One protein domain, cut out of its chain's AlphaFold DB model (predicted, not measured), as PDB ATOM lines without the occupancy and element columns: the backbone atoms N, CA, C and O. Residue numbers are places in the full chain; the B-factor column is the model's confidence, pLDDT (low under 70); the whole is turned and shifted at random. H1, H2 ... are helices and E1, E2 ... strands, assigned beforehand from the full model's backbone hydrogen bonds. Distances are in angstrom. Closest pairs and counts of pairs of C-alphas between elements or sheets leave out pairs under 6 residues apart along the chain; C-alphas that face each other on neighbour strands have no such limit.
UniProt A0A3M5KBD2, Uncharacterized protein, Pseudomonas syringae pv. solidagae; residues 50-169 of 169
ATOM      1  N   PRO A  50      17.629 -56.862 -46.788       97.56
ATOM      2  CA  PRO A  50      16.445 -57.451 -46.194       97.56
ATOM      3  C   PRO A  50      15.231 -57.338 -47.120       97.56
ATOM      4  O   PRO A  50      14.978 -56.309 -47.753       97.56
ATOM      5  N   LYS A  51      14.427 -58.398 -47.136       97.81
ATOM      6  CA  LYS A  51      13.080 -58.433 -47.714       97.81
ATOM      7  C   LYS A  51      12.044 -58.125 -46.643       97.81
ATOM      8  O   LYS A  51      11.133 -57.326 -46.864       97.81
ATOM      9  N   GLN A  52      12.196 -58.730 -45.464       97.44
ATOM     10  CA  GLN A  52      11.286 -58.552 -44.335       97.44
ATOM     11  C   GLN A  52      12.009 -58.627 -42.989       97.44
ATOM     12  O   GLN A  52      12.945 -59.403 -42.788       97.44
ATOM     13  N   ILE A  53      11.526 -57.859 -42.018       97.88
ATOM     14  CA  ILE A  53      12.019 -57.886 -40.644       97.88
ATOM     15  C   ILE A  53      10.836 -58.140 -39.717       97.88
ATOM     16  O   ILE A  53       9.952 -57.300 -39.569       97.88
ATOM     17  N   TYR A  54      10.827 -59.310 -39.083       97.69
ATOM     18  CA  TYR A  54       9.922 -59.588 -37.975       97.69
ATOM     19  C   TYR A  54      10.457 -58.933 -36.703       97.69
ATOM     20  O   TYR A  54      11.625 -59.123 -36.347       97.69
ATOM     21  N   VAL A  55       9.594 -58.190 -36.016       97.25
ATOM     22  CA  VAL A  55       9.915 -57.492 -34.773       97.25
ATOM     23  C   VAL A  55       8.913 -57.900 -33.712       97.25
ATOM     24  O   VAL A  55       7.707 -57.874 -33.946       97.25
ATOM     25  N   ARG A  56       9.423 -58.226 -32.525       96.44
ATOM     26  CA  ARG A  56       8.639 -58.338 -31.298       96.44
ATOM     27  C   ARG A  56       9.310 -57.502 -30.221       96.44
ATOM     28  O   ARG A  56      10.528 -57.588 -30.067       96.44
ATOM     29  N   TRP A  57       8.534 -56.733 -29.469       95.25
ATOM     30  CA  TRP A  57       9.052 -55.994 -28.323       95.25
ATOM     31  C   TRP A  57       8.034 -55.916 -27.196       95.25
ATOM     32  O   TRP A  57       6.831 -56.050 -27.404       95.25
ATOM     33  N   GLN A  58       8.559 -55.676 -26.004       94.12
ATOM     34  CA  GLN A  58       7.795 -55.423 -24.797       94.12
ATOM     35  C   GLN A  58       7.854 -53.927 -24.502       94.12
ATOM     36  O   GLN A  58       8.940 -53.356 -24.381       94.12
ATOM     37  N   SER A  59       6.694 -53.290 -24.404       93.38
ATOM     38  CA  SER A  59       6.576 -51.975 -23.789       93.38
ATOM     39  C   SER A  59       6.557 -52.149 -22.270       93.38
ATOM     40  O   SER A  59       5.958 -53.092 -21.755       93.38
ATOM     41  N   LEU A  60       7.265 -51.274 -21.556       91.44
ATOM     42  CA  LEU A  60       7.212 -51.201 -20.090       91.44
ATOM     43  C   LEU A  60       6.332 -50.045 -19.608       91.44
ATOM     44  O   LEU A  60       5.795 -50.110 -18.510       91.44
ATOM     45  N   ALA A  61       6.187 -48.992 -20.422       90.94
ATOM     46  CA  ALA A  61       5.340 -47.837 -20.111       90.94
ATOM     47  C   ALA A  61       3.850 -48.218 -20.051       90.94
ATOM     48  O   ALA A  61       3.077 -47.648 -19.291       90.94
ATOM     49  N   GLU A  62       3.487 -49.227 -20.833       90.69
ATOM     50  CA  GLU A  62       2.248 -49.987 -20.756       90.69
ATOM     51  C   GLU A  62       2.671 -51.462 -20.785       90.69
ATOM     52  O   GLU A  62       3.479 -51.811 -21.645       90.69
ATOM     53  N   PRO A  63       2.212 -52.328 -19.868       91.12
ATOM     54  CA  PRO A  63       2.603 -53.740 -19.842       91.12
ATOM     55  C   PRO A  63       2.033 -54.526 -21.035       91.12
ATOM     56  O   PRO A  63       1.102 -55.319 -20.902       91.12
ATOM     57  N   GLN A  64       2.576 -54.286 -22.228       94.81
ATOM     58  CA  GLN A  64       2.069 -54.808 -23.487       94.81
ATOM     59  C   GLN A  64       3.208 -55.288 -24.381       94.81
ATOM     60  O   GLN A  64       4.207 -54.600 -24.593       94.81
ATOM     61  N   THR A  65       3.040 -56.481 -24.941       97.00
ATOM     62  CA  THR A  65       3.931 -57.036 -25.962       97.00
ATOM     63  C   THR A  65       3.304 -56.855 -27.330       97.00
ATOM     64  O   THR A  65       2.114 -57.119 -27.519       97.00
ATOM     65  N   TYR A  66       4.122 -56.430 -28.279       97.56
ATOM     66  CA  TYR A  66       3.731 -56.151 -29.647       97.56
ATOM     67  C   TYR A  66       4.537 -56.989 -30.624       97.56
ATOM     68  O   TYR A  66       5.707 -57.295 -30.379       97.56
ATOM     69  N   GLN A  67       3.924 -57.295 -31.762       97.81
ATOM     70  CA  GLN A  67       4.581 -57.931 -32.894       97.81
ATOM     71  C   GLN A  67       4.182 -57.273 -34.216       97.81
ATOM     72  O   GLN A  67       3.058 -56.798 -34.392       97.81
ATOM     73  N   MET A  68       5.115 -57.260 -35.163       97.75
ATOM     74  CA  MET A  68       4.886 -56.776 -36.521       97.75
ATOM     75  C   MET A  68       5.842 -57.426 -37.520       97.75
ATOM     76  O   MET A  68       6.901 -57.946 -37.159       97.75
ATOM     77  N   VAL A  69       5.485 -57.316 -38.796       97.94
ATOM     78  CA  VAL A  69       6.386 -57.572 -39.919       97.94
ATOM     79  C   VAL A  69       6.582 -56.265 -40.669       97.94
ATOM     80  O   VAL A  69       5.627 -55.680 -41.176       97.94
ATOM     81  N   ILE A  70       7.830 -55.824 -40.764       98.00
ATOM     82  CA  ILE A  70       8.225 -54.697 -41.600       98.00
ATOM     83  C   ILE A  70       8.629 -55.263 -42.956       98.00
ATOM     84  O   ILE A  70       9.559 -56.067 -43.045       98.00
ATOM     85  N   LYS A  71       7.942 -54.841 -44.017       97.69
ATOM     86  CA  LYS A  71       8.349 -55.140 -45.392       97.69
ATOM     87  C   LYS A  71       9.329 -54.070 -45.850       97.69
ATOM     88  O   LYS A  71       9.006 -52.888 -45.811       97.69
ATOM     89  N   ILE A  72      10.504 -54.490 -46.299       98.00
ATOM     90  CA  ILE A  72      11.451 -53.598 -46.958       98.00
ATOM     91  C   ILE A  72      11.112 -53.645 -48.446       98.00
ATOM     92  O   ILE A  72      11.048 -54.722 -49.042       98.00
ATOM     93  N   THR A  73      10.796 -52.496 -49.032       98.06
ATOM     94  CA  THR A  73      10.383 -52.425 -50.440       98.06
ATOM     95  C   THR A  73      11.593 -52.464 -51.369       98.06
ATOM     96  O   THR A  73      12.726 -52.267 -50.928       98.06
ATOM     97  N   GLU A  74      11.364 -52.696 -52.661       98.19
ATOM     98  CA  GLU A  74      12.449 -52.617 -53.642       98.19
ATOM     99  C   GLU A  74      13.020 -51.200 -53.740       98.19
ATOM    100  O   GLU A  74      14.233 -51.042 -53.666       98.19
ATOM    101  N   ALA A  75      12.162 -50.175 -53.736       98.00
ATOM    102  CA  ALA A  75      12.585 -48.775 -53.692       98.00
ATOM    103  C   ALA A  75      13.471 -48.477 -52.467       98.00
ATOM    104  O   ALA A  75      14.490 -47.799 -52.568       98.00
ATOM    105  N   THR A  76      13.137 -49.036 -51.298       98.19
ATOM    106  CA  THR A  76      14.001 -48.935 -50.113       98.19
ATOM    107  C   THR A  76      15.363 -49.587 -50.352       98.19
ATOM    108  O   THR A  76      16.385 -49.001 -50.007       98.19
ATOM    109  N   ARG A  77      15.405 -50.780 -50.956       98.25
ATOM    110  CA  ARG A  77      16.669 -51.470 -51.258       98.25
ATOM    111  C   ARG A  77      17.496 -50.751 -52.321       98.25
ATOM    112  O   ARG A  77      18.717 -50.752 -52.226       98.25
ATOM    113  N   GLU A  78      16.870 -50.107 -53.301       98.12
ATOM    114  CA  GLU A  78      17.559 -49.243 -54.266       98.12
ATOM    115  C   GLU A  78      18.258 -48.073 -53.567       98.12
ATOM    116  O   GLU A  78      19.428 -47.816 -53.842       98.12
ATOM    117  N   LEU A  79      17.601 -47.432 -52.593       97.56
ATOM    118  CA  LEU A  79      18.236 -46.398 -51.768       97.56
ATOM    119  C   LEU A  79      19.415 -46.934 -50.946       97.56
ATOM    120  O   LEU A  79      20.374 -46.200 -50.715       97.56
ATOM    121  N   MET A  80      19.354 -48.192 -50.501       97.62
ATOM    122  CA  MET A  80      20.452 -48.845 -49.775       97.62
ATOM    123  C   MET A  80      21.619 -49.231 -50.694       97.62
ATOM    124  O   MET A  80      22.763 -49.183 -50.258       97.62
ATOM    125  N   ARG A  81      21.357 -49.570 -51.965       97.50
ATOM    126  CA  ARG A  81      22.390 -49.869 -52.980       97.50
ATOM    127  C   ARG A  81      23.009 -48.632 -53.612       97.50
ATOM    128  O   ARG A  81      24.019 -48.746 -54.297       97.50
ATOM    129  N   LYS A  82      22.402 -47.463 -53.428       97.06
ATOM    130  CA  LYS A  82      22.928 -46.216 -53.966       97.06
ATOM    131  C   LYS A  82      24.101 -45.736 -53.117       97.06
ATOM    132  O   LYS A  82      23.930 -45.416 -51.941       97.06
ATOM    133  N   GLU A  83      25.262 -45.640 -53.750       96.44
ATOM    134  CA  GLU A  83      26.424 -44.988 -53.164       96.44
ATOM    135  C   GLU A  83      26.156 -43.484 -52.999       96.44
ATOM    136  O   GLU A  83      25.632 -42.818 -53.898       96.44
ATOM    137  N   GLU A  84      26.496 -42.938 -51.835       94.94
ATOM    138  CA  GLU A  84      26.321 -41.530 -51.509       94.94
ATOM    139  C   GLU A  84      27.572 -40.967 -50.842       94.94
ATOM    140  O   GLU A  84      28.200 -41.602 -49.991       94.94
ATOM    141  N   LYS A  85      27.910 -39.734 -51.223       94.56
ATOM    142  CA  LYS A  85      28.970 -38.950 -50.603       94.56
ATOM    143  C   LYS A  85      28.368 -38.048 -49.523       94.56
ATOM    144  O   LYS A  85      27.522 -37.208 -49.826       94.56
ATOM    145  N   ALA A  86      28.816 -38.201 -48.281       92.88
ATOM    146  CA  ALA A  86      28.322 -37.464 -47.121       92.88
ATOM    147  C   ALA A  86      29.473 -36.833 -46.328       92.88
ATOM    148  O   ALA A  86      30.551 -37.409 -46.202       92.88
ATOM    149  N   PHE A  87      29.249 -35.634 -45.790       92.50
ATOM    150  CA  PHE A  87      30.231 -34.954 -44.947       92.50
ATOM    151  C   PHE A  87      30.077 -35.380 -43.482       92.50
ATOM    152  O   PHE A  87      29.015 -35.204 -42.879       92.50
ATOM    153  N   CYS A  88      31.148 -35.905 -42.896       90.81
ATOM    154  CA  CYS A  88      31.240 -36.258 -41.489       90.81
ATOM    155  C   CYS A  88      31.775 -35.085 -40.671       90.81
ATOM    156  O   CYS A  88      32.983 -34.894 -40.568       90.81
ATOM    157  N   SER A  89      30.897 -34.344 -39.993       87.69
ATOM    158  CA  SER A  89      31.319 -33.219 -39.144       87.69
ATOM    159  C   SER A  89      32.215 -33.628 -37.971       87.69
ATOM    160  O   SER A  89      33.012 -32.821 -37.514       87.69
ATOM    161  N   PHE A  90      32.091 -34.867 -37.476       82.81
ATOM    162  CA  PHE A  90      32.925 -35.378 -36.383       82.81
ATOM    163  C   PHE A  90      34.386 -35.596 -36.809       82.81
ATOM    164  O   PHE A  90      35.287 -35.342 -36.020       82.81
ATOM    165  N   GLY A  91      34.607 -36.040 -38.052       83.00
ATOM    166  CA  GLY A  91      35.942 -36.268 -38.620       83.00
ATOM    167  C   GLY A  91      36.463 -35.117 -39.487       83.00
ATOM    168  O   GLY A  91      37.636 -35.098 -39.832       83.00
ATOM    169  N   GLY A  92      35.608 -34.153 -39.851       91.81
ATOM    170  CA  GLY A  92      35.961 -33.058 -40.758       91.81
ATOM    171  C   GLY A  92      36.193 -33.499 -42.207       91.81
ATOM    172  O   GLY A  92      36.841 -32.785 -42.967       91.81
ATOM    173  N   GLU A  93      35.673 -34.661 -42.602       94.00
ATOM    174  CA  GLU A  93      35.999 -35.310 -43.872       94.00
ATOM    175  C   GLU A  93      34.756 -35.705 -44.670       94.00
ATOM    176  O   GLU A  93      33.651 -35.844 -44.142       94.00
ATOM    177  N   TRP A  94      34.944 -35.893 -45.973       94.25
ATOM    178  CA  TRP A  94      33.928 -36.477 -46.836       94.25
ATOM    179  C   TRP A  94      34.131 -37.980 -46.916       94.25
ATOM    180  O   TRP A  94      35.204 -38.432 -47.304       94.25
ATOM    181  N   ILE A  95      33.072 -38.729 -46.637       93.50
ATOM    182  CA  ILE A  95      33.046 -40.174 -46.817       93.50
ATOM    183  C   ILE A  95      32.115 -40.535 -47.966       93.50
ATOM    184  O   ILE A  95      31.137 -39.837 -48.240       93.50
ATOM    185  N   THR A  96      32.423 -41.645 -48.621       95.31
ATOM    186  CA  THR A  96      31.563 -42.266 -49.622       95.31
ATOM    187  C   THR A  96      31.151 -43.631 -49.093       95.31
ATOM    188  O   THR A  96      31.991 -44.372 -48.585       95.31
ATOM    189  N   GLY A  97      29.865 -43.955 -49.168       95.44
ATOM    190  CA  GLY A  97      29.366 -45.237 -48.686       95.44
ATOM    191  C   GLY A  97      27.904 -45.464 -49.029       95.44
ATOM    192  O   GLY A  97      27.361 -44.842 -49.938       95.44
ATOM    193  N   TYR A  98      27.255 -46.333 -48.260       96.25
ATOM    194  CA  TYR A  98      25.885 -46.778 -48.499       96.25
ATOM    195  C   TYR A  98      25.015 -46.579 -47.261       96.25
ATOM    196  O   TYR A  98      25.516 -46.401 -46.147       96.25
ATOM    197  N   ARG A  99      23.693 -46.664 -47.441       95.44
ATOM    198  CA  ARG A  99      22.763 -46.805 -46.314       95.44
ATOM    199  C   ARG A  99      22.685 -48.267 -45.895       95.44
ATOM    200  O   ARG A  99      21.781 -48.996 -46.291       95.44
ATOM    201  N   ASP A 100      23.667 -48.681 -45.115       94.25
ATOM    202  CA  ASP A 100      23.918 -50.053 -44.674       94.25
ATOM    203  C   ASP A 100      23.263 -50.417 -43.330       94.25
ATOM    204  O   ASP A 100      23.416 -51.533 -42.835       94.25
ATOM    205  N   SER A 101      22.495 -49.502 -42.737       94.56
ATOM    206  CA  SER A 101      21.857 -49.700 -41.435       94.56
ATOM    207  C   SER A 101      20.352 -49.451 -41.479       94.56
ATOM    208  O   SER A 101      19.853 -48.608 -42.228       94.56
ATOM    209  N   ILE A 102      19.618 -50.179 -40.634       95.31
ATOM    210  CA  ILE A 102      18.174 -50.013 -40.447       95.31
ATOM    211  C   ILE A 102      17.906 -49.715 -38.975       95.31
ATOM    212  O   ILE A 102      18.137 -50.554 -38.105       95.31
ATOM    213  N   GLY A 103      17.395 -48.519 -38.701       94.50
ATOM    214  CA  GLY A 103      16.921 -48.115 -37.384       94.50
ATOM    215  C   GLY A 103      15.420 -48.353 -37.255       94.50
ATOM    216  O   GLY A 103      14.636 -47.782 -38.010       94.50
ATOM    217  N   ILE A 104      15.011 -49.160 -36.277       94.88
ATOM    218  CA  ILE A 104      13.599 -49.404 -35.957       94.88
ATOM    219  C   ILE A 104      13.315 -48.734 -34.618       94.88
ATOM    220  O   ILE A 104      13.821 -49.170 -33.583       94.88
ATOM    221  N   ARG A 105      12.528 -47.658 -34.628       93.56
ATOM    222  CA  ARG A 105      12.139 -46.960 -33.400       93.56
ATOM    223  C   ARG A 105      10.759 -47.412 -32.980       93.56
ATOM    224  O   ARG A 105       9.842 -47.419 -33.791       93.56
ATOM    225  N   LEU A 106      10.648 -47.774 -31.712       94.38
ATOM    226  CA  LEU A 106       9.469 -48.382 -31.118       94.38
ATOM    227  C   LEU A 106       8.863 -47.389 -30.132       94.38
ATOM    228  O   LEU A 106       9.587 -46.845 -29.297       94.38
ATOM    229  N   ALA A 107       7.558 -47.170 -30.223       94.25
ATOM    230  CA  ALA A 107       6.803 -46.354 -29.284       94.25
ATOM    231  C   ALA A 107       5.725 -47.200 -28.582       94.25
ATOM    232  O   ALA A 107       5.226 -48.179 -29.159       94.25
ATOM    233  N   PRO A 108       5.332 -46.822 -27.351       93.56
ATOM    234  CA  PRO A 108       4.079 -47.271 -26.759       93.56
ATOM    235  C   PRO A 108       2.889 -47.001 -27.694       93.56
ATOM    236  O   PRO A 108       2.946 -46.178 -28.608       93.56
ATOM    237  N   GLY A 109       1.801 -47.727 -27.492       94.62
ATOM    238  CA  GLY A 109       0.671 -47.803 -28.402       94.62
ATOM    239  C   GLY A 109       0.958 -48.650 -29.641       94.62
ATOM    240  O   GLY A 109       0.169 -48.615 -30.580       94.62
ATOM    241  N   GLY A 110       2.066 -49.393 -29.698       95.94
ATOM    242  CA  GLY A 110       2.324 -50.338 -30.785       95.94
ATOM    243  C   GLY A 110       2.686 -49.678 -32.115       95.94
ATOM    244  O   GLY A 110       2.305 -50.196 -33.157       95.94
ATOM    245  N   ILE A 111       3.364 -48.529 -32.118       96.25
ATOM    246  CA  ILE A 111       3.781 -47.851 -33.357       96.25
ATOM    247  C   ILE A 111       5.287 -48.011 -33.521       96.25
ATOM    248  O   ILE A 111       6.047 -47.781 -32.579       96.25
ATOM    249  N   ALA A 112       5.725 -48.384 -34.721       95.62
ATOM    250  CA  ALA A 112       7.125 -48.307 -35.092       95.62
ATOM    251  C   ALA A 112       7.320 -47.462 -36.338       95.62
ATOM    252  O   ALA A 112       6.533 -47.523 -37.281       95.62
ATOM    253  N   ARG A 113       8.423 -46.726 -36.357       95.50
ATOM    254  CA  ARG A 113       8.920 -46.052 -37.550       95.50
ATOM    255  C   ARG A 113      10.293 -46.604 -37.903       95.50
ATOM    256  O   ARG A 113      11.068 -46.999 -37.024       95.50
ATOM    257  N   VAL A 114      10.561 -46.690 -39.195       95.50
ATOM    258  CA  VAL A 114      11.714 -47.391 -39.754       95.50
ATOM    259  C   VAL A 114      12.495 -46.416 -40.609       95.50
ATOM    260  O   VAL A 114      11.943 -45.802 -41.520       95.50
ATOM    261  N   TRP A 115      13.791 -46.324 -40.337       95.88
ATOM    262  CA  TRP A 115      14.724 -45.522 -41.109       95.88
ATOM    263  C   TRP A 115      15.825 -46.390 -41.685       95.88
ATOM    264  O   TRP A 115      16.325 -47.285 -41.007       95.88
ATOM    265  N   ILE A 116      16.255 -46.055 -42.895       96.06
ATOM    266  CA  ILE A 116      17.557 -46.476 -43.407       96.06
ATOM    267  C   ILE A 116      18.583 -45.373 -43.142       96.06
ATOM    268  O   ILE A 116      18.282 -44.182 -43.268       96.06
ATOM    269  N   GLY A 117      19.792 -45.762 -42.764       94.19
ATOM    270  CA  GLY A 117      20.887 -44.848 -42.468       94.19
ATOM    271  C   GLY A 117      22.225 -45.418 -42.911       94.19
ATOM    272  O   GLY A 117      22.320 -46.587 -43.271       94.19
ATOM    273  N   GLY A 118      23.253 -44.587 -42.854       91.94
ATOM    274  CA  GLY A 118      24.642 -44.943 -43.120       91.94
ATOM    275  C   GLY A 118      25.557 -43.946 -42.420       91.94
ATOM    276  O   GLY A 118      25.075 -42.954 -41.856       91.94
ATOM    277  N   GLY A 119      26.865 -44.194 -42.439       89.25
ATOM    278  CA  GLY A 119      27.849 -43.288 -41.843       89.25
ATOM    279  C   GLY A 119      27.633 -41.846 -42.310       89.25
ATOM    280  O   GLY A 119      27.623 -41.581 -43.505       89.25
ATOM    281  N   CYS A 120      27.400 -40.923 -41.369       88.69
ATOM    282  CA  CYS A 120      27.210 -39.477 -41.592       88.69
ATOM    283  C   CYS A 120      26.108 -39.056 -42.588       88.69
ATOM    284  O   CYS A 120      25.895 -37.862 -42.804       88.69
ATOM    285  N   MET A 121      25.368 -40.004 -43.159       91.25
ATOM    286  CA  MET A 121      24.261 -39.748 -44.072       91.25
ATOM    287  C   MET A 121      23.027 -39.306 -43.296       91.25
ATOM    288  O   MET A 121      22.784 -39.732 -42.164       91.25
ATOM    289  N   THR A 122      22.193 -38.478 -43.927       90.56
ATOM    290  CA  THR A 122      20.886 -38.159 -43.348       90.56
ATOM    291  C   THR A 122      19.985 -39.403 -43.420       90.56
ATOM    292  O   THR A 122      19.804 -39.945 -44.518       90.56
ATOM    293  N   PRO A 123      19.425 -39.870 -42.283       92.88
ATOM    294  CA  PRO A 123      18.519 -41.012 -42.265       92.88
ATOM    295  C   PRO A 123      17.243 -40.734 -43.057       92.88
ATOM    296  O   PRO A 123      16.711 -39.623 -43.002       92.88
ATOM    297  N   ILE A 124      16.724 -41.752 -43.739       94.56
ATOM    298  CA  ILE A 124      15.497 -41.663 -44.541       94.56
ATOM    299  C   ILE A 124      14.422 -42.543 -43.904       94.56
ATOM    300  O   ILE A 124      14.646 -43.736 -43.721       94.56
ATOM    301  N   GLU A 125      13.271 -41.946 -43.577       95.38
ATOM    302  CA  GLU A 125      12.016 -42.657 -43.273       95.38
ATOM    303  C   GLU A 125      11.662 -43.587 -44.427       95.38
ATOM    304  O   GLU A 125      11.535 -43.125 -45.558       95.38
ATOM    305  N   VAL A 126      11.418 -44.862 -44.151       96.44
ATOM    306  CA  VAL A 126      10.982 -45.808 -45.190       96.44
ATOM    307  C   VAL A 126       9.674 -46.506 -44.858       96.44
ATOM    308  O   VAL A 126       9.020 -47.012 -45.765       96.44
ATOM    309  N   ALA A 127       9.274 -46.538 -43.586       95.75
ATOM    310  CA  ALA A 127       7.990 -47.097 -43.188       95.75
ATOM    311  C   ALA A 127       7.539 -46.587 -41.817       95.75
ATOM    312  O   ALA A 127       8.346 -46.425 -40.904       95.75
ATOM    313  N   THR A 128       6.222 -46.458 -41.659       95.94
ATOM    314  CA  THR A 128       5.536 -46.402 -40.364       95.94
ATOM    315  C   THR A 128       4.604 -47.607 -40.281       95.94
ATOM    316  O   THR A 128       3.865 -47.884 -41.225       95.94
ATOM    317  N   VAL A 129       4.658 -48.357 -39.183       96.94
ATOM    318  CA  VAL A 129       3.930 -49.619 -39.018       96.94
ATOM    319  C   VAL A 129       3.215 -49.634 -37.674       96.94
ATOM    320  O   VAL A 129       3.819 -49.395 -36.628       96.94
ATOM    321  N   LYS A 130       1.925 -49.974 -37.696       96.88
ATOM    322  CA  LYS A 130       1.150 -50.296 -36.497       96.88
ATOM    323  C   LYS A 130       1.288 -51.789 -36.200       96.88
ATOM    324  O   LYS A 130       0.885 -52.624 -37.006       96.88
ATOM    325  N   ALA A 131       1.877 -52.121 -35.060       97.62
ATOM    326  CA  ALA A 131       1.924 -53.480 -34.551       97.62
ATOM    327  C   ALA A 131       0.571 -53.934 -34.022       97.62
ATOM    328  O   ALA A 131      -0.260 -53.140 -33.576       97.62
ATOM    329  N   VAL A 132       0.423 -55.252 -33.989       98.06
ATOM    330  CA  VAL A 132      -0.631 -55.923 -33.239       98.06
ATOM    331  C   VAL A 132      -0.087 -56.386 -31.894       98.06
ATOM    332  O   VAL A 132       1.122 -56.562 -31.714       98.06
ATOM    333  N   ILE A 133      -0.992 -56.604 -30.947       97.62
ATOM    334  CA  ILE A 133      -0.667 -57.237 -29.673       97.62
ATOM    335  C   ILE A 133      -0.211 -58.677 -29.934       97.62
ATOM    336  O   ILE A 133      -0.855 -59.417 -30.679       97.62
ATOM    337  N   ASP A 134       0.907 -59.074 -29.328       97.12
ATOM    338  CA  ASP A 134       1.317 -60.476 -29.295       97.12
ATOM    339  C   ASP A 134       0.560 -61.187 -28.159       97.12
ATOM    340  O   ASP A 134       0.820 -60.889 -26.988       97.12
ATOM    341  N   PRO A 135      -0.358 -62.125 -28.463       95.25
ATOM    342  CA  PRO A 135      -1.175 -62.783 -27.444       95.25
ATOM    343  C   PRO A 135      -0.352 -63.660 -26.495       95.25
ATOM    344  O   PRO A 135      -0.818 -63.991 -25.410       95.25
ATOM    345  N   ARG A 136       0.881 -64.026 -26.872       95.50
ATOM    346  CA  ARG A 136       1.789 -64.783 -26.000       95.50
ATOM    347  C   ARG A 136       2.310 -63.933 -24.843       95.50
ATOM    348  O   ARG A 136       2.757 -64.484 -23.844       95.50
ATOM    349  N   GLY A 137       2.284 -62.606 -24.972       94.31
ATOM    350  CA  GLY A 137       2.846 -61.705 -23.976       94.31
ATOM    351  C   GLY A 137       4.383 -61.763 -23.901       94.31
ATOM    352  O   GLY A 137       5.055 -62.144 -24.870       94.31
ATOM    353  N   PRO A 138       4.965 -61.351 -22.763       93.56
ATOM    354  CA  PRO A 138       6.401 -61.167 -22.629       93.56
ATOM    355  C   PRO A 138       7.120 -62.519 -22.614       93.56
ATOM    356  O   PRO A 138       6.534 -63.563 -22.318       93.56
ATOM    357  N   TYR A 139       8.401 -62.516 -22.987       91.50
ATOM    358  CA  TYR A 139       9.240 -63.722 -23.037       91.50
ATOM    359  C   TYR A 139       8.617 -64.916 -23.795       91.50
ATOM    360  O   TYR A 139       8.892 -66.063 -23.460       91.50
ATOM    361  N   GLU A 140       7.789 -64.676 -24.821       91.94
ATOM    362  CA  GLU A 140       7.111 -65.743 -25.593       91.94
ATOM    363  C   GLU A 140       6.127 -66.572 -24.765       91.94
ATOM    364  O   GLU A 140       5.931 -67.753 -25.039       91.94
ATOM    365  N   GLY A 141       5.539 -65.972 -23.731       93.69
ATOM    366  CA  GLY A 141       4.642 -66.657 -22.801       93.69
ATOM    367  C   GLY A 141       5.363 -67.419 -21.691       93.69
ATOM    368  O   GLY A 141       4.712 -67.939 -20.788       93.69
ATOM    369  N   LYS A 142       6.701 -67.440 -21.683       93.88
ATOM    370  CA  LYS A 142       7.496 -68.182 -20.688       93.88
ATOM    371  C   LYS A 142       7.462 -67.564 -19.288       93.88
ATOM    372  O   LYS A 142       7.870 -68.219 -18.337       93.88
ATOM    373  N   SER A 143       6.973 -66.332 -19.138       91.88
ATOM    374  CA  SER A 143       6.840 -65.667 -17.832       91.88
ATOM    375  C   SER A 143       5.441 -65.774 -17.211       91.88
ATOM    376  O   SER A 143       5.180 -65.134 -16.192       91.88
ATOM    377  N   GLY A 144       4.517 -66.533 -17.817       89.62
ATOM    378  CA  GLY A 144       3.135 -66.627 -17.331       89.62
ATOM    379  C   GLY A 144       2.405 -65.279 -17.356       89.62
ATOM    380  O   GLY A 144       1.649 -64.968 -16.441       89.62
ATOM    381  N   GLY A 145       2.702 -64.440 -18.354       88.25
ATOM    382  CA  GLY A 145       2.116 -63.104 -18.499       88.25
ATOM    383  C   GLY A 145       2.737 -62.025 -17.608       88.25
ATOM    384  O   GLY A 145       2.314 -60.874 -17.676       88.25
ATOM    385  N   LYS A 146       3.753 -62.349 -16.797       91.50
ATOM    386  CA  LYS A 146       4.437 -61.361 -15.954       91.50
ATOM    387  C   LYS A 146       5.390 -60.510 -16.794       91.50
ATOM    388  O   LYS A 146       6.300 -61.044 -17.432       91.50
ATOM    389  N   TYR A 147       5.159 -59.203 -16.777       91.75
ATOM    390  CA  TYR A 147       6.021 -58.182 -17.371       91.75
ATOM    391  C   TYR A 147       7.060 -57.700 -16.358       91.75
ATOM    392  O   TYR A 147       6.828 -57.751 -15.147       91.75
ATOM    393  N   ASP A 148       8.184 -57.185 -16.853       89.44
ATOM    394  CA  ASP A 148       9.144 -56.496 -15.993       89.44
ATOM    395  C   ASP A 148       8.508 -55.232 -15.412       89.44
ATOM    396  O   ASP A 148       7.740 -54.529 -16.074       89.44
ATOM    397  N   SER A 149       8.834 -54.942 -14.157       88.62
ATOM    398  CA  SER A 149       8.319 -53.762 -13.475       88.62
ATOM    399  C   SER A 149       9.126 -52.522 -13.837       88.62
ATOM    400  O   SER A 149      10.354 -52.551 -13.895       88.62
ATOM    401  N   LEU A 150       8.427 -51.401 -14.005       91.00
ATOM    402  CA  LEU A 150       9.056 -50.085 -13.985       91.00
ATOM    403  C   LEU A 150       9.687 -49.811 -12.610       91.00
ATOM    404  O   LEU A 150       9.182 -50.280 -11.585       91.00
ATOM    405  N   SER A 151      10.750 -49.005 -12.589       91.44
ATOM    406  CA  SER A 151      11.250 -48.412 -11.347       91.44
ATOM    407  C   SER A 151      10.209 -47.464 -10.750       91.44
ATOM    408  O   SER A 151       9.384 -46.904 -11.476       91.44
ATOM    409  N   ASP A 152      10.270 -47.234  -9.439       94.50
ATOM    410  CA  ASP A 152       9.308 -46.365  -8.748       94.50
ATOM    411  C   ASP A 152       9.324 -44.931  -9.293       94.50
ATOM    412  O   ASP A 152       8.276 -44.312  -9.452       94.50
ATOM    413  N   VAL A 153      10.500 -44.437  -9.697       91.94
ATOM    414  CA  VAL A 153      10.651 -43.123 -10.344       91.94
ATOM    415  C   VAL A 153       9.913 -43.071 -11.684       91.94
ATOM    416  O   VAL A 153       9.197 -42.108 -11.957       91.94
ATOM    417  N   SER A 154      10.055 -44.103 -12.522       91.12
ATOM    418  CA  SER A 154       9.376 -44.162 -13.821       91.12
ATOM    419  C   SER A 154       7.864 -44.325 -13.668       91.12
ATOM    420  O   SER A 154       7.115 -43.716 -14.430       91.12
ATOM    421  N   LYS A 155       7.407 -45.101 -12.675       93.06
ATOM    422  CA  LYS A 155       5.978 -45.223 -12.340       93.06
ATOM    423  C   LYS A 155       5.398 -43.876 -11.923       93.06
ATOM    424  O   LYS A 155       4.466 -43.410 -12.565       93.06
ATOM    425  N   ALA A 156       6.014 -43.210 -10.944       94.50
ATOM    426  CA  ALA A 156       5.568 -41.905 -10.462       94.50
ATOM    427  C   ALA A 156       5.548 -40.846 -11.580       94.50
ATOM    428  O   ALA A 156       4.657 -39.998 -11.628       94.50
ATOM    429  N   TYR A 157       6.508 -40.899 -12.511       91.31
ATOM    430  CA  TYR A 157       6.510 -40.026 -13.684       91.31
ATOM    431  C   TYR A 157       5.298 -40.286 -14.588       91.31
ATOM    432  O   TYR A 157       4.587 -39.347 -14.940       91.31
ATOM    433  N   ILE A 158       5.045 -41.546 -14.953       92.75
ATOM    434  CA  ILE A 158       3.913 -41.910 -15.815       92.75
ATOM    435  C   ILE A 158       2.579 -41.589 -15.136       92.75
ATOM    436  O   ILE A 158       1.682 -41.076 -15.795       92.75
ATOM    437  N   GLU A 159       2.445 -41.823 -13.833       93.81
ATOM    438  CA  GLU A 159       1.240 -41.469 -13.072       93.81
ATOM    439  C   GLU A 159       0.986 -39.957 -13.071       93.81
ATOM    440  O   GLU A 159      -0.156 -39.518 -13.195       93.81
ATOM    441  N   LYS A 160       2.047 -39.148 -12.974       95.06
ATOM    442  CA  LYS A 160       1.943 -37.686 -12.940       95.06
ATOM    443  C   LYS A 160       1.701 -37.055 -14.313       95.06
ATOM    444  O   LYS A 160       0.955 -36.084 -14.406       95.06
ATOM    445  N   PHE A 161       2.381 -37.536 -15.350       92.44
ATOM    446  CA  PHE A 161       2.428 -36.875 -16.662       92.44
ATOM    447  C   PHE A 161       1.719 -37.652 -17.775       92.44
ATOM    448  O   PHE A 161       1.444 -37.089 -18.834       92.44
ATOM    449  N   GLY A 162       1.415 -38.928 -17.547       93.25
ATOM    450  CA  GLY A 162       0.894 -39.834 -18.559       93.25
ATOM    451  C   GLY A 162       1.936 -40.242 -19.602       93.25
ATOM    452  O   GLY A 162       3.092 -39.816 -19.600       93.25
ATOM    453  N   VAL A 163       1.497 -41.093 -20.530       93.56
ATOM    454  CA  VAL A 163       2.253 -41.463 -21.731       93.56
ATOM    455  C   VAL A 163       1.629 -40.730 -22.926       93.56
ATOM    456  O   VAL A 163       0.425 -40.871 -23.149       93.56
ATOM    457  N   PRO A 164       2.394 -39.953 -23.717       94.00
ATOM    458  CA  PRO A 164       1.837 -39.117 -24.782       94.00
ATOM    459  C   PRO A 164       1.555 -39.909 -26.073       94.00
ATOM    460  O   PRO A 164       2.118 -39.610 -27.126       94.00
ATOM    461  N   TYR A 165       0.673 -40.911 -26.008       93.50
ATOM    462  CA  TYR A 165       0.376 -41.836 -27.116       93.50
ATOM    463  C   TYR A 165       0.062 -41.144 -28.447       93.50
ATOM    464  O   TYR A 165       0.526 -41.585 -29.497       93.50
ATOM    465  N   ASP A 166      -0.702 -40.052 -28.410       93.25
ATOM    466  CA  ASP A 166      -1.120 -39.325 -29.613       93.25
ATOM    467  C   ASP A 166       0.031 -38.613 -30.322       93.25
ATOM    468  O   ASP A 166      -0.061 -38.336 -31.512       93.25
ATOM    469  N   SER A 167       1.139 -38.356 -29.624       93.19
ATOM    470  CA  SER A 167       2.278 -37.646 -30.205       93.19
ATOM    471  C   SER A 167       3.054 -38.472 -31.236       93.19
ATOM    472  O   SER A 167       3.803 -37.901 -32.024       93.19
ATOM    473  N   TRP A 168       2.886 -39.799 -31.243       91.62
ATOM    474  CA  TRP A 168       3.595 -40.708 -32.151       91.62
ATOM    475  C   TRP A 168       2.746 -41.238 -33.308       91.62
ATOM    476  O   TRP A 168       3.276 -42.011 -34.110       91.62
ATOM    477  N   LYS A 169       1.463 -40.865 -33.359       85.12
ATOM    478  CA  LYS A 169       0.535 -41.247 -34.430       85.12
ATOM    479  C   LYS A 169       0.875 -40.575 -35.756       85.12
ATOM    480  O   LYS A 169       1.444 -39.461 -35.737       85.12
TER     481      LYS A 169
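Overview. This is residues 50 to 169 of the 169 residues of an uncharacterized protein of Pseudomonas syringae pv. solidagae (UniProt A0A3M5KBD2). A small, loose sandwich makes the body: the hairpin E1 and E2 lies over the three-stranded sheet E5, E6, E7, with the strands of the two sheets crossed. The hairpin E3 and E4 makes one end of the long axis, H1 is on the larger sheet, and at the other end of the long axis lie H2 and H3, after which the tail folds back so that H4 grazes that sheet. The printed part has 120 residues, with named elements in the order E1 E2 H1 E3 E4 E5 E6 E7 H2 H3 H4; the class is mixed, and the three sheets are each antiparallel. The whole is loose, with a radius of gyration of the C-alphas of 18.0 A, and elongated, with spans of 49 by 31 by 26 A.

Along the chain. E1, residues 50 to 59, begins at C-alpha (16.445, -57.451, -46.194) and is 25.1 A long; E2, residues 64 to 71, is 22.8 A. H1 holds residues 74 to 81. E3, residues 84 to 88, and E4, residues 93 to 97, follow. E5, residues 101 to 107, and E6, residues 111 to 117, are each 19.6 A, and E7, residues 124 to 130, is 18.6 A. H2 is residues 138 to 141, H3 is residues 152 to 161 and 14.1 A long, and H4, residues 165 to 168, ends at C-alpha (3.595, -40.708, -32.151).

Arrangement. E5, E6 and E7 form a meander, each strand the antiparallel neighbour of the one before; N 103 and O 115 are 2.8 A apart, N 114 and O 127 also 2.8 A. This sheet and the hairpin E1 and E2 form a sandwich, two sheets face to face, 9.9 A centre to centre where they face, with strands at 42 degrees. The closest C-alphas of E2 and E7, Ile 70 and Val 129, are 7.1 A apart. Within the hairpin, N 55 and O 68 are 2.9 A apart. H1 is on the larger sheet, over E6, at a height of 10.1 A, and runs along the strands, at 12 degrees to E6 on the local plane. The hairpin E3 and E4, with N 86 and O 95 2.8 A apart, is apart from E1 and E2. H3 is apart from E5, E6 and E7, while H4 only grazes their sheet with residues 165 to 168. Every O i to N i+4 pair is within hydrogen-bond range in H1 and H3; H2 and H4 are too short for one.

Size, cuts and confidence. The C-alphas farthest apart, those of Glu 93 and Gly 144, are 52.6 A apart. The printed part has no cut and no long link. Residues 66 to 67 of E2 pair antiparallel with residues 132 to 133. The mean pLDDT of the printed part is 94.2, and no printed residue is under 70.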